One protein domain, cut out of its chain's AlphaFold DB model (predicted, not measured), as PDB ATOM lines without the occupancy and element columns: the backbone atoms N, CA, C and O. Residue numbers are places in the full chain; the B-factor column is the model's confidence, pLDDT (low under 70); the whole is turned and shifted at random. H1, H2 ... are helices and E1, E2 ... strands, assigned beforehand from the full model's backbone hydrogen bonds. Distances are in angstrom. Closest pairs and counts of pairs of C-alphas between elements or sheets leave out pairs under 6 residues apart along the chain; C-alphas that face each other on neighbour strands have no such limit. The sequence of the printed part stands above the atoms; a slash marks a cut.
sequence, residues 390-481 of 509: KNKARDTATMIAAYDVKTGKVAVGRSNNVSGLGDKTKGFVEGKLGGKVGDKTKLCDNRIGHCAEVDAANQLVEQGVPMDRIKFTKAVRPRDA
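What this domain is: This is residues 390 to 481 of the 509 residues of an uncharacterized protein of Snodgrassella alvi (UniProt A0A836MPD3). A hairpin of two strands, E1 and E2, has the helix H3 packed on it, and beyond one end of the hairpin the short helices H1 and H4, at the two ends of the printed part, meet. H2 lies farther out, past H3 and only loosely near it, with the loop of residues 434 to 451 between them along the chain. The printed part has 92 residues, in the order H1, E1, E2, H2, H3, H4; the sheet E1 - E2 is antiparallel, and the class is mixed, helices and strands, with under half of the residues in named elements. It is compact, with a radius of gyration of the C-alphas of 13.2 A, and only just flat, spanning 35 by 33 by 18 A.

Where its parts are: Find C-alpha 399 at (46.098, -6.950, -3.049), where E1 begins; it runs to residue 403, and E2 takes residues 410 to 414, each 13.6 A long. H3, residues 452 to 462, is 15.6 A long, and H2, residues 423 to 433, is 15.2 A. Look for H1 at residues 390 to 393 and H4 at 478 to 481, ending at (49.646, 2.035, -6.704).

How they stand to each other: In the hairpin E1 and E2, look for N 402 and O 411, 2.8 A apart. The closest C-alphas of E2 and H3 are Gly 413 and Ala 456, 3.9 A. H2 and H3 are close but not clearly touching, Thr 425 to Asn 458 at 6.1 A between C-alphas, at a steep tilt of 40 degrees, opposite ways. H1 and H4 touch, the closest C-alphas being Ala 393 and Arg 479, 5.0 A. Every O i to N i+4 pair is within hydrogen-bond range in H2 and H3; H1 and H4 are too short for one.

The domain as a whole: The farthest C-alphas, Lys 390 and Gly 431, are 37.8 A apart. The printed part has no cut; the links H2 to H3 and H3 to H4 are long. Confidence is under 70 in 38 residues, among them 424 to 450.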
ATOM      1  N   LYS A 390      57.451  -1.738 -11.596       82.62
ATOM      2  CA  LYS A 390      56.038  -1.595 -11.998       82.62
ATOM      3  C   LYS A 390      55.562  -2.740 -12.906       82.62
ATOM      4  O   LYS A 390      54.410  -3.158 -12.818       82.62
ATOM      5  N   ASN A 391      56.451  -3.277 -13.746       81.81
ATOM      6  CA  ASN A 391      56.147  -4.413 -14.619       81.81
ATOM      7  C   ASN A 391      55.934  -5.703 -13.824       81.81
ATOM      8  O   ASN A 391      54.996  -6.432 -14.120       81.81
ATOM      9  N   LYS A 392      56.727  -5.951 -12.775       79.81
ATOM     10  CA  LYS A 392      56.516  -7.096 -11.873       79.81
ATOM     11  C   LYS A 392      55.283  -6.924 -10.984       79.81
ATOM     12  O   LYS A 392      54.587  -7.897 -10.717       79.81
ATOM     13  N   ALA A 393      54.940  -5.691 -10.608       78.31
ATOM     14  CA  ALA A 393      53.680  -5.389  -9.922       78.31
ATOM     15  C   ALA A 393      52.437  -5.672 -10.797       78.31
ATOM     16  O   ALA A 393      51.353  -5.924 -10.276       78.31
ATOM     17  N   ARG A 394      52.575  -5.665 -12.133       73.94
ATOM     18  CA  ARG A 394      51.490  -5.991 -13.077       73.94
ATOM     19  C   ARG A 394      51.057  -7.456 -13.012       73.94
ATOM     20  O   ARG A 394      49.902  -7.739 -13.315       73.94
ATOM     21  N   ASP A 395      51.948  -8.352 -12.596       72.44
ATOM     22  CA  ASP A 395      51.695  -9.796 -12.561       72.44
ATOM     23  C   ASP A 395      50.792 -10.210 -11.378       72.44
ATOM     24  O   ASP A 395      50.340 -11.351 -11.306       72.44
ATOM     25  N   THR A 396      50.486  -9.286 -10.455       68.75
ATOM     26  CA  THR A 396      49.532  -9.483  -9.349       68.75
ATOM     27  C   THR A 396      48.250  -8.693  -9.606       68.75
ATOM     28  O   THR A 396      48.284  -7.471  -9.741       68.75
ATOM     29  N   ALA A 397      47.101  -9.376  -9.655       68.38
ATOM     30  CA  ALA A 397      45.844  -8.741 -10.055       68.38
ATOM     31  C   ALA A 397      45.201  -7.889  -8.945       68.38
ATOM     32  O   ALA A 397      44.642  -6.832  -9.240       68.38
ATOM     33  N   THR A 398      45.242  -8.312  -7.678       77.25
ATOM     34  CA  THR A 398      44.654  -7.564  -6.549       77.25
ATOM     35  C   THR A 398      45.380  -7.868  -5.240       77.25
ATOM     36  O   THR A 398      45.742  -9.018  -4.983       77.25
ATOM     37  N   MET A 399      45.582  -6.840  -4.415       81.12
ATOM     38  CA  MET A 399      46.098  -6.950  -3.049       81.12
ATOM     39  C   MET A 399      45.168  -6.244  -2.064       81.12
ATOM     40  O   MET A 399      44.577  -5.217  -2.396       81.12
ATOM     41  N   ILE A 400      45.053  -6.781  -0.853       82.81
ATOM     42  CA  ILE A 400      44.254  -6.207   0.238       82.81
ATOM     43  C   ILE A 400      44.946  -6.483   1.570       82.81
ATOM     44  O   ILE A 400      45.619  -7.504   1.708       82.81
ATOM     45  N   ALA A 401      44.788  -5.595   2.550       84.88
ATOM     46  CA  ALA A 401      45.207  -5.886   3.913       84.88
ATOM     47  C   ALA A 401      44.005  -6.274   4.770       84.88
ATOM     48  O   ALA A 401      42.943  -5.657   4.695       84.88
ATOM     49  N   ALA A 402      44.197  -7.286   5.603       85.38
ATOM     50  CA  ALA A 402      43.306  -7.652   6.684       85.38
ATOM     51  C   ALA A 402      43.935  -7.238   8.016       85.38
ATOM     52  O   ALA A 402      45.158  -7.246   8.162       85.38
ATOM     53  N   TYR A 403      43.113  -6.887   8.997       87.94
ATOM     54  CA  TYR A 403      43.582  -6.494  10.317       87.94
ATOM     55  C   TYR A 403      42.598  -6.858  11.425       87.94
ATOM     56  O   TYR A 403      41.390  -6.958  11.205       87.94
ATOM     57  N   ASP A 404      43.120  -7.010  12.640       88.25
ATOM     58  CA  ASP A 404      42.331  -7.193  13.857       88.25
ATOM     59  C   ASP A 404      42.659  -6.104  14.876       88.25
ATOM     60  O   ASP A 404      43.782  -5.986  15.365       88.25
ATOM     61  N   VAL A 405      41.644  -5.329  15.253       83.50
ATOM     62  CA  VAL A 405      41.804  -4.176  16.154       83.50
ATOM     63  C   VAL A 405      42.303  -4.603  17.540       83.50
ATOM     64  O   VAL A 405      43.076  -3.880  18.173       83.50
ATOM     65  N   LYS A 406      41.890  -5.788  18.019       83.00
ATOM     66  CA  LYS A 406      42.204  -6.258  19.378       83.00
ATOM     67  C   LYS A 406      43.662  -6.685  19.529       83.00
ATOM     68  O   LYS A 406      44.270  -6.387  20.551       83.00
ATOM     69  N   THR A 407      44.218  -7.382  18.545       86.81
ATOM     70  CA  THR A 407      45.615  -7.845  18.573       86.81
ATOM     71  C   THR A 407      46.568  -6.877  17.885       86.81
ATOM     72  O   THR A 407      47.760  -6.918  18.162       86.81
ATOM     73  N   GLY A 408      46.065  -5.985  17.027       88.00
ATOM     74  CA  GLY A 408      46.888  -5.135  16.166       88.00
ATOM     75  C   GLY A 408      47.557  -5.895  15.020       88.00
ATOM     76  O   GLY A 408      48.380  -5.319  14.315       88.00
ATOM     77  N   LYS A 409      47.226  -7.179  14.837       91.56
ATOM     78  CA  LYS A 409      47.783  -8.004  13.767       91.56
ATOM     79  C   LYS A 409      47.245  -7.548  12.422       91.56
ATOM     80  O   LYS A 409      46.071  -7.198  12.293       91.56
ATOM     81  N   VAL A 410      48.129  -7.595  11.437       90.94
ATOM     82  CA  VAL A 410      47.893  -7.197  10.056       90.94
ATOM     83  C   VAL A 410      48.438  -8.298   9.159       90.94
ATOM     84  O   VAL A 410      49.508  -8.841   9.428       90.94
ATOM     85  N   ALA A 411      47.719  -8.601   8.088       89.88
ATOM     86  CA  ALA A 411      48.182  -9.480   7.025       89.88
ATOM     87  C   ALA A 411      47.842  -8.872   5.666       89.88
ATOM     88  O   ALA A 411      46.834  -8.185   5.527       89.88
ATOM     89  N   VAL A 412      48.668  -9.138   4.656       88.38
ATOM     90  CA  VAL A 412      48.439  -8.667   3.287       88.38
ATOM     91  C   VAL A 412      48.239  -9.877   2.392       88.38
ATOM     92  O   VAL A 412      49.138 -10.701   2.240       88.38
ATOM     93  N   GLY A 413      47.060  -9.968   1.788       82.31
ATOM     94  CA  GLY A 413      46.711 -11.048   0.876       82.31
ATOM     95  C   GLY A 413      46.802 -10.627  -0.582       82.31
ATOM     96  O   GLY A 413      46.655  -9.444  -0.919       82.31
ATOM     97  N   ARG A 414      47.055 -11.601  -1.461       82.19
ATOM     98  CA  ARG A 414      47.216 -11.383  -2.906       82.19
ATOM     99  C   ARG A 414      46.389 -12.390  -3.700       82.19
ATOM    100  O   ARG A 414      46.422 -13.581  -3.425       82.19
ATOM    101  N   SER A 415      45.708 -11.936  -4.749       70.69
ATOM    102  CA  SER A 415      44.818 -12.777  -5.573       70.69
ATOM    103  C   SER A 415      45.526 -13.895  -6.353       70.69
ATOM    104  O   SER A 415      44.887 -14.800  -6.867       70.69
ATOM    105  N   ASN A 416      46.849 -13.824  -6.501       67.19
ATOM    106  CA  ASN A 416      47.625 -14.819  -7.249       67.19
ATOM    107  C   ASN A 416      48.494 -15.681  -6.321       67.19
ATOM    108  O   ASN A 416      49.285 -16.485  -6.806       67.19
ATOM    109  N   ASN A 417      48.363 -15.504  -5.002       63.28
ATOM    110  CA  ASN A 417      49.056 -16.327  -4.026       63.28
ATOM    111  C   ASN A 417      48.312 -17.657  -3.856       63.28
ATOM    112  O   ASN A 417      47.086 -17.675  -3.777       63.28
ATOM    113  N   VAL A 418      49.060 -18.759  -3.841       52.69
ATOM    114  CA  VAL A 418      48.536 -20.128  -3.686       52.69
ATOM    115  C   VAL A 418      49.102 -20.736  -2.402       52.69
ATOM    116  O   VAL A 418      49.549 -21.880  -2.373       52.69
ATOM    117  N   SER A 419      49.150 -19.934  -1.339       53.66
ATOM    118  CA  SER A 419      49.376 -20.420   0.019       53.66
ATOM    119  C   SER A 419      48.284 -21.446   0.340       53.66
ATOM    120  O   SER A 419      47.097 -21.196   0.117       53.66
ATOM    121  N   GLY A 420      48.678 -22.640   0.791       61.97
ATOM    122  CA  GLY A 420      47.720 -23.676   1.174       61.97
ATOM    123  C   GLY A 420      46.767 -23.130   2.235       61.97
ATOM    124  O   GLY A 420      47.217 -22.626   3.258       61.97
ATOM    125  N   LEU A 421      45.457 -23.190   1.981       66.50
ATOM    126  CA  LEU A 421      44.461 -22.751   2.956       66.50
ATOM    127  C   LEU A 421      44.480 -23.693   4.157       66.50
ATOM    128  O   LEU A 421      44.325 -24.904   3.984       66.50
ATOM    129  N   GLY A 422      44.611 -23.140   5.362       67.75
ATOM    130  CA  GLY A 422      44.497 -23.919   6.589       67.75
ATOM    131  C   GLY A 422      43.112 -24.566   6.716       67.75
ATOM    132  O   GLY A 422      42.109 -24.008   6.264       67.75
ATOM    133  N   ASP A 423      43.039 -25.727   7.371       70.56
ATOM    134  CA  ASP A 423      41.832 -26.573   7.423       70.56
ATOM    135  C   ASP A 423      40.579 -25.837   7.925       70.56
ATOM    136  O   ASP A 423      39.475 -26.052   7.423       70.56
ATOM    137  N   LYS A 424      40.746 -24.907   8.877       68.50
ATOM    138  CA  LYS A 424      39.651 -24.081   9.418       68.50
ATOM    139  C   LYS A 424      39.104 -23.088   8.391       68.50
ATOM    140  O   LYS A 424      37.890 -22.938   8.266       68.50
ATOM    141  N   THR A 425      39.992 -22.420   7.659       67.12
ATOM    142  CA  THR A 425      39.627 -21.472   6.600       67.12
ATOM    143  C   THR A 425      38.988 -22.217   5.433       67.12
ATOM    144  O   THR A 425      37.949 -21.802   4.923       67.12
ATOM    145  N   LYS A 426      39.565 -23.367   5.061       68.25
ATOM    146  CA  LYS A 426      39.063 -24.261   4.017       68.25
ATOM    147  C   LYS A 426      37.649 -24.754   4.314       68.25
ATOM    148  O   LYS A 426      36.760 -24.510   3.508       68.25
ATOM    149  N   GLY A 427      37.414 -25.356   5.482       65.19
ATOM    150  CA  GLY A 427      36.102 -25.904   5.839       65.19
ATOM    151  C   GLY A 427      34.992 -24.851   5.859       65.19
ATOM    152  O   GLY A 427      33.878 -25.110   5.403       65.19
ATOM    153  N   PHE A 428      35.289 -23.630   6.309       66.19
ATOM    154  CA  PHE A 428      34.303 -22.555   6.247       66.19
ATOM    155  C   PHE A 428      34.034 -22.088   4.814       66.19
ATOM    156  O   PHE A 428      32.876 -21.887   4.446       66.19
ATOM    157  N   VAL A 429      35.085 -21.880   4.012       61.69
ATOM    158  CA  VAL A 429      34.947 -21.432   2.618       61.69
ATOM    159  C   VAL A 429      34.151 -22.466   1.817       61.69
ATOM    160  O   VAL A 429      33.209 -22.094   1.123       61.69
ATOM    161  N   GLU A 430      34.446 -23.757   1.973       65.50
ATOM    162  CA  GLU A 430      33.704 -24.847   1.324       65.50
ATOM    163  C   GLU A 430      32.243 -24.911   1.813       65.50
ATOM    164  O   GLU A 430      31.324 -25.009   0.998       65.50
ATOM    165  N   GLY A 431      32.004 -24.750   3.122       61.62
ATOM    166  CA  GLY A 431      30.661 -24.769   3.718       61.62
ATOM    167  C   GLY A 431      29.770 -23.580   3.339       61.62
ATOM    168  O   GLY A 431      28.556 -23.731   3.224       61.62
ATOM    169  N   LYS A 432      30.344 -22.392   3.117       59.94
ATOM    170  CA  LYS A 432      29.588 -21.204   2.678       59.94
ATOM    171  C   LYS A 432      29.353 -21.152   1.173       59.94
ATOM    172  O   LYS A 432      28.386 -20.523   0.752       59.94
ATOM    173  N   LEU A 433      30.245 -21.742   0.379       51.88
ATOM    174  CA  LEU A 433      30.241 -21.597  -1.078       51.88
ATOM    175  C   LEU A 433      29.723 -22.829  -1.826       51.88
ATOM    176  O   LEU A 433      29.479 -22.731  -3.025       51.88
ATOM    177  N   GLY A 434      29.547 -23.968  -1.149       52.88
ATOM    178  CA  GLY A 434      28.986 -25.182  -1.747       52.88
ATOM    179  C   GLY A 434      29.881 -25.839  -2.808       52.88
ATOM    180  O   GLY A 434      29.369 -26.540  -3.677       52.88
ATOM    181  N   GLY A 435      31.198 -25.610  -2.763       61.00
ATOM    182  CA  GLY A 435      32.194 -26.170  -3.692       61.00
ATOM    183  C   GLY A 435      33.552 -26.376  -3.014       61.00
ATOM    184  O   GLY A 435      33.776 -25.826  -1.935       61.00
ATOM    185  N   LYS A 436      34.454 -27.172  -3.610       64.38
ATOM    186  CA  LYS A 436      35.758 -27.497  -3.003       64.38
ATOM    187  C   LYS A 436      36.807 -26.429  -3.317       64.38
ATOM    188  O   LYS A 436      36.786 -25.794  -4.373       64.38
ATOM    189  N   VAL A 437      37.770 -26.239  -2.412       61.59
ATOM    190  CA  VAL A 437      38.935 -25.374  -2.672       61.59
ATOM    191  C   VAL A 437      39.661 -25.833  -3.942       61.59
ATOM    192  O   VAL A 437      39.993 -27.008  -4.077       61.59
ATOM    193  N   GLY A 438      39.923 -24.899  -4.861       59.41
ATOM    194  CA  GLY A 438      40.519 -25.167  -6.175       59.41
ATOM    195  C   GLY A 438      39.534 -25.204  -7.353       59.41
ATOM    196  O   GLY A 438      39.979 -25.059  -8.496       59.41
ATOM    197  N   ASP A 439      38.222 -25.305  -7.113       61.84
ATOM    198  CA  ASP A 439      37.218 -25.301  -8.185       61.84
ATOM    199  C   ASP A 439      37.062 -23.908  -8.815       61.84
ATOM    200  O   ASP A 439      37.109 -22.879  -8.130       61.84
ATOM    201  N   LYS A 440      36.850 -23.853 -10.139       58.66
ATOM    202  CA  LYS A 440      36.477 -22.604 -10.824       58.66
ATOM    203  C   LYS A 440      35.055 -22.231 -10.425       58.66
ATOM    204  O   LYS A 440      34.119 -22.961 -10.734       58.66
ATOM    205  N   THR A 441      34.880 -21.066  -9.811       53.12
ATOM    206  CA  THR A 441      33.546 -20.561  -9.466       53.12
ATOM    207  C   THR A 441      33.306 -19.183 -10.056       53.12
ATOM    208  O   THR A 441      34.231 -18.397 -10.255       53.12
ATOM    209  N   LYS A 442      32.028 -18.849 -10.279       47.91
ATOM    210  CA  LYS A 442      31.581 -17.494 -10.656       47.91
ATOM    211  C   LYS A 442      31.743 -16.483  -9.507       47.91
ATOM    212  O   LYS A 442      31.163 -15.399  -9.553       47.91
ATOM    213  N   LEU A 443      32.447 -16.856  -8.431       44.69
ATOM    214  CA  LEU A 443      32.505 -16.073  -7.213       44.69
ATOM    215  C   LEU A 443      33.499 -14.911  -7.351       44.69
ATOM    216  O   LEU A 443      33.086 -13.759  -7.255       44.69
ATOM    217  N   CYS A 444      34.765 -15.240  -7.656       47.16
ATOM    218  CA  CYS A 444      35.904 -14.315  -7.791       47.16
ATOM    219  C   CYS A 444      36.434 -14.151  -9.234       47.16
ATOM    220  O   CYS A 444      37.543 -13.651  -9.397       47.16
ATOM    221  N   ASP A 445      35.729 -14.634 -10.268       52.72
ATOM    222  CA  ASP A 445      36.298 -14.840 -11.623       52.72
ATOM    223  C   ASP A 445      37.617 -15.666 -11.607       52.72
ATOM    224  O   ASP A 445      38.450 -15.568 -12.507       52.72
ATOM    225  N   ASN A 446      37.820 -16.501 -10.574       54.53
ATOM    226  CA  ASN A 446      39.016 -17.327 -10.368       54.53
ATOM    227  C   ASN A 446      38.690 -18.607  -9.557       54.53
ATOM    228  O   ASN A 446      37.556 -18.803  -9.114       54.53
ATOM    229  N   ARG A 447      39.673 -19.501  -9.375       59.34
ATOM    230  CA  ARG A 447      39.555 -20.711  -8.536       59.34
ATOM    231  C   ARG A 447      39.373 -20.349  -7.048       59.34
ATOM    232  O   ARG A 447      39.969 -19.379  -6.575       59.34
ATOM    233  N   ILE A 448      38.588 -21.132  -6.295       56.06
ATOM    234  CA  ILE A 448      38.409 -20.956  -4.837       56.06
ATOM    235  C   ILE A 448      39.781 -21.003  -4.144       56.06
ATOM    236  O   ILE A 448      40.508 -21.982  -4.301       56.06
ATOM    237  N   GLY A 449      40.116 -19.953  -3.383       56.44
ATOM    238  CA  GLY A 449      41.405 -19.795  -2.689       56.44
ATOM    239  C   GLY A 449      42.369 -18.797  -3.339       56.44
ATOM    240  O   GLY A 449      43.328 -18.390  -2.703       56.44
ATOM    241  N   HIS A 450      42.068 -18.319  -4.549       58.81
ATOM    242  CA  HIS A 450      42.861 -17.308  -5.258       58.81
ATOM    243  C   HIS A 450      42.272 -15.888  -5.122       58.81
ATOM    244  O   HIS A 450      42.304 -15.085  -6.054       58.81
ATOM    245  N   CYS A 451      41.657 -15.572  -3.982       70.19
ATOM    246  CA  CYS A 451      41.073 -14.252  -3.725       70.19
ATOM    247  C   CYS A 451      41.896 -13.582  -2.616       70.19
ATOM    248  O   CYS A 451      42.235 -14.220  -1.618       70.19
ATOM    249  N   ALA A 452      42.258 -12.310  -2.802       72.69
ATOM    250  CA  ALA A 452      43.195 -11.611  -1.920       72.69
ATOM    251  C   ALA A 452      42.675 -11.534  -0.472       72.69
ATOM    252  O   ALA A 452      43.445 -11.625   0.478       72.69
ATOM    253  N   GLU A 453      41.358 -11.429  -0.304       72.69
ATOM    254  CA  GLU A 453      40.660 -11.423   0.979       72.69
ATOM    255  C   GLU A 453      40.805 -12.756   1.721       72.69
ATOM    256  O   GLU A 453      40.969 -12.773   2.939       72.69
ATOM    257  N   VAL A 454      40.774 -13.873   0.988       72.38
ATOM    258  CA  VAL A 454      40.883 -15.221   1.560       72.38
ATOM    259  C   VAL A 454      42.314 -15.483   2.025       72.38
ATOM    260  O   VAL A 454      42.501 -15.976   3.133       72.38
ATOM    261  N   ASP A 455      43.315 -15.088   1.234       75.94
ATOM    262  CA  ASP A 455      44.732 -15.180   1.616       75.94
ATOM    263  C   ASP A 455      45.034 -14.313   2.854       75.94
ATOM    264  O   ASP A 455      45.602 -14.794   3.835       75.94
ATOM    265  N   ALA A 456      44.562 -13.059   2.875       78.62
ATOM    266  CA  ALA A 456      44.757 -12.162   4.017       78.62
ATOM    267  C   ALA A 456      44.070 -12.685   5.293       78.62
ATOM    268  O   ALA A 456      44.640 -12.615   6.383       78.62
ATOM    269  N   ALA A 457      42.854 -13.226   5.168       77.06
ATOM    270  CA  ALA A 457      42.139 -13.823   6.290       77.06
ATOM    271  C   ALA A 457      42.830 -15.095   6.794       77.06
ATOM    272  O   ALA A 457      42.999 -15.242   8.002       77.06
ATOM    273  N   ASN A 458      43.275 -15.979   5.893       78.38
ATOM    274  CA  ASN A 458      43.958 -17.220   6.253       78.38
ATOM    275  C   ASN A 458      45.211 -16.943   7.098       78.38
ATOM    276  O   ASN A 458      45.375 -17.531   8.163       78.38
ATOM    277  N   GLN A 459      46.022 -15.964   6.688       84.38
ATOM    278  CA  GLN A 459      47.213 -15.543   7.430       84.38
ATOM    279  C   GLN A 459      46.886 -15.044   8.849       84.38
ATOM    280  O   GLN A 459      47.634 -15.312   9.788       84.38
ATOM    281  N   LEU A 460      45.770 -14.335   9.050       82.12
ATOM    282  CA  LEU A 460      45.354 -13.906  10.392       82.12
ATOM    283  C   LEU A 460      44.794 -15.064  11.229       82.12
ATOM    284  O   LEU A 460      45.063 -15.133  12.430       82.12
ATOM    285  N   VAL A 461      44.058 -15.991  10.615       81.31
ATOM    286  CA  VAL A 461      43.518 -17.182  11.291       81.31
ATOM    287  C   VAL A 461      44.633 -18.110  11.764       81.31
ATOM    288  O   VAL A 461      44.582 -18.588  12.898       81.31
ATOM    289  N   GLU A 462      45.673 -18.306  10.954       83.00
ATOM    290  CA  GLU A 462      46.890 -19.037  11.338       83.00
ATOM    291  C   GLU A 462      47.614 -18.363  12.507       83.00
ATOM    292  O   GLU A 462      48.149 -19.025  13.393       83.00
ATOM    293  N   GLN A 463      47.538 -17.035  12.586       83.75
ATOM    294  CA  GLN A 463      48.016 -16.263  13.730       83.75
ATOM    295  C   GLN A 463      47.043 -16.273  14.930       83.75
ATOM    296  O   GLN A 463      47.229 -15.502  15.881       83.75
ATOM    297  N   GLY A 464      46.007 -17.115  14.918       83.69
ATOM    298  CA  GLY A 464      45.044 -17.273  16.009       83.69
ATOM    299  C   GLY A 464      44.006 -16.154  16.109       83.69
ATOM    300  O   GLY A 464      43.381 -15.991  17.159       83.69
ATOM    301  N   VAL A 465      43.823 -15.349  15.059       81.56
ATOM    302  CA  VAL A 465      42.760 -14.342  15.007       81.56
ATOM    303  C   VAL A 465      41.432 -15.029  14.667       81.56
ATOM    304  O   VAL A 465      41.330 -15.693  13.636       81.56
ATOM    305  N   PRO A 466      40.391 -14.872  15.502       76.81
ATOM    306  CA  PRO A 466      39.052 -15.344  15.184       76.81
ATOM    307  C   PRO A 466      38.503 -14.660  13.931       76.81
ATOM    308  O   PRO A 466      38.631 -13.443  13.770       76.81
ATOM    309  N   MET A 467      37.859 -15.441  13.064       65.69
ATOM    310  CA  MET A 467      37.382 -14.968  11.760       65.69
ATOM    311  C   MET A 467      36.340 -13.845  11.871       65.69
ATOM    312  O   MET A 467      36.213 -13.040  10.955       65.69
ATOM    313  N   ASP A 468      35.655 -13.731  13.009       67.44
ATOM    314  CA  ASP A 468      34.670 -12.689  13.294       67.44
ATOM    315  C   ASP A 468      35.229 -11.323  13.675       67.44
ATOM    316  O   ASP A 468      34.484 -10.345  13.737       67.44
ATOM    317  N   ARG A 469      36.539 -11.228  13.895       77.69
ATOM    318  CA  ARG A 469      37.197  -9.955  14.210       77.69
ATOM    319  C   ARG A 469      38.004  -9.378  13.055       77.69
ATOM    320  O   ARG A 469      38.543  -8.279  13.187       77.69
ATOM    321  N   ILE A 470      38.110 -10.113  11.950       75.81
ATOM    322  CA  ILE A 470      38.924  -9.723  10.803       75.81
ATOM    323  C   ILE A 470      38.206  -8.621  10.023       75.81
ATOM    324  O   ILE A 470      37.079  -8.783   9.564       75.81
ATOM    325  N   LYS A 471      38.888  -7.490   9.859       78.44
ATOM    326  CA  LYS A 471      38.464  -6.360   9.029       78.44
ATOM    327  C   LYS A 471      39.405  -6.218   7.842       78.44
ATOM    328  O   LYS A 471      40.547  -6.658   7.914       78.44
ATOM    329  N   PHE A 472      38.945  -5.579   6.771       76.56
ATOM    330  CA  PHE A 472      39.729  -5.395   5.549       76.56
ATOM    331  C   PHE A 472      39.890  -3.919   5.194       76.56
ATOM    332  O   PHE A 472      39.006  -3.100   5.453       76.56
ATOM    333  N   THR A 473      41.023  -3.581   4.586       79.75
ATOM    334  CA  THR A 473      41.250  -2.280   3.951       79.75
ATOM    335  C   THR A 473      40.594  -2.230   2.569       79.75
ATOM    336  O   THR A 473      39.969  -3.187   2.110       79.75
ATOM    337  N   LYS A 474      40.733  -1.102   1.866       78.94
ATOM    338  CA  LYS A 474      40.388  -1.048   0.442       78.94
ATOM    339  C   LYS A 474      41.400  -1.867  -0.363       78.94
ATOM    340  O   LYS A 474      42.606  -1.722  -0.179       78.94
ATOM    341  N   ALA A 475      40.899  -2.694  -1.276       76.50
ATOM    342  CA  ALA A 475      41.739  -3.438  -2.202       76.50
ATOM    343  C   ALA A 475      42.412  -2.506  -3.221       76.50
ATOM    344  O   ALA A 475      41.829  -1.509  -3.653       76.50
ATOM    345  N   VAL A 476      43.623  -2.861  -3.646       77.44
ATOM    346  CA  VAL A 476      44.416  -2.103  -4.619       77.44
ATOM    347  C   VAL A 476      44.932  -3.001  -5.736       77.44
ATOM    348  O   VAL A 476      45.196  -4.191  -5.549       77.44
ATOM    349  N   ARG A 477      45.118  -2.410  -6.919       81.00
ATOM    350  CA  ARG A 477      45.893  -3.008  -8.010       81.00
ATOM    351  C   ARG A 477      47.346  -2.555  -7.879       81.00
ATOM    352  O   ARG A 477      47.594  -1.355  -8.013       81.00
ATOM    353  N   PRO A 478      48.313  -3.463  -7.671       83.31
ATOM    354  CA  PRO A 478      49.700  -3.071  -7.410       83.31
ATOM    355  C   PRO A 478      50.304  -2.196  -8.512       83.31
ATOM    356  O   PRO A 478      50.929  -1.187  -8.215       83.31
ATOM    357  N   ARG A 479      50.030  -2.487  -9.791       80.88
ATOM    358  CA  ARG A 479      50.489  -1.656 -10.924       80.88
ATOM    359  C   ARG A 479      50.005  -0.193 -10.888       80.88
ATOM    360  O   ARG A 479      50.673   0.674 -11.449       80.88
ATOM    361  N   ASP A 480      48.848   0.061 -10.272       81.00
ATOM    362  CA  ASP A 480      48.194   1.376 -10.234       81.00
ATOM    363  C   ASP A 480      48.633   2.183  -8.990       81.00
ATOM    364  O   ASP A 480      48.518   3.415  -8.971       81.00
ATOM    365  N   ALA A 481      49.163   1.490  -7.975       80.75
ATOM    366  CA  ALA A 481      49.646   2.035  -6.704       80.75
ATOM    367  C   ALA A 481      51.184   2.027  -6.559       80.75
ATOM    368  O   ALA A 481      51.703   2.649  -5.639       80.75
TER     369      ALA A 481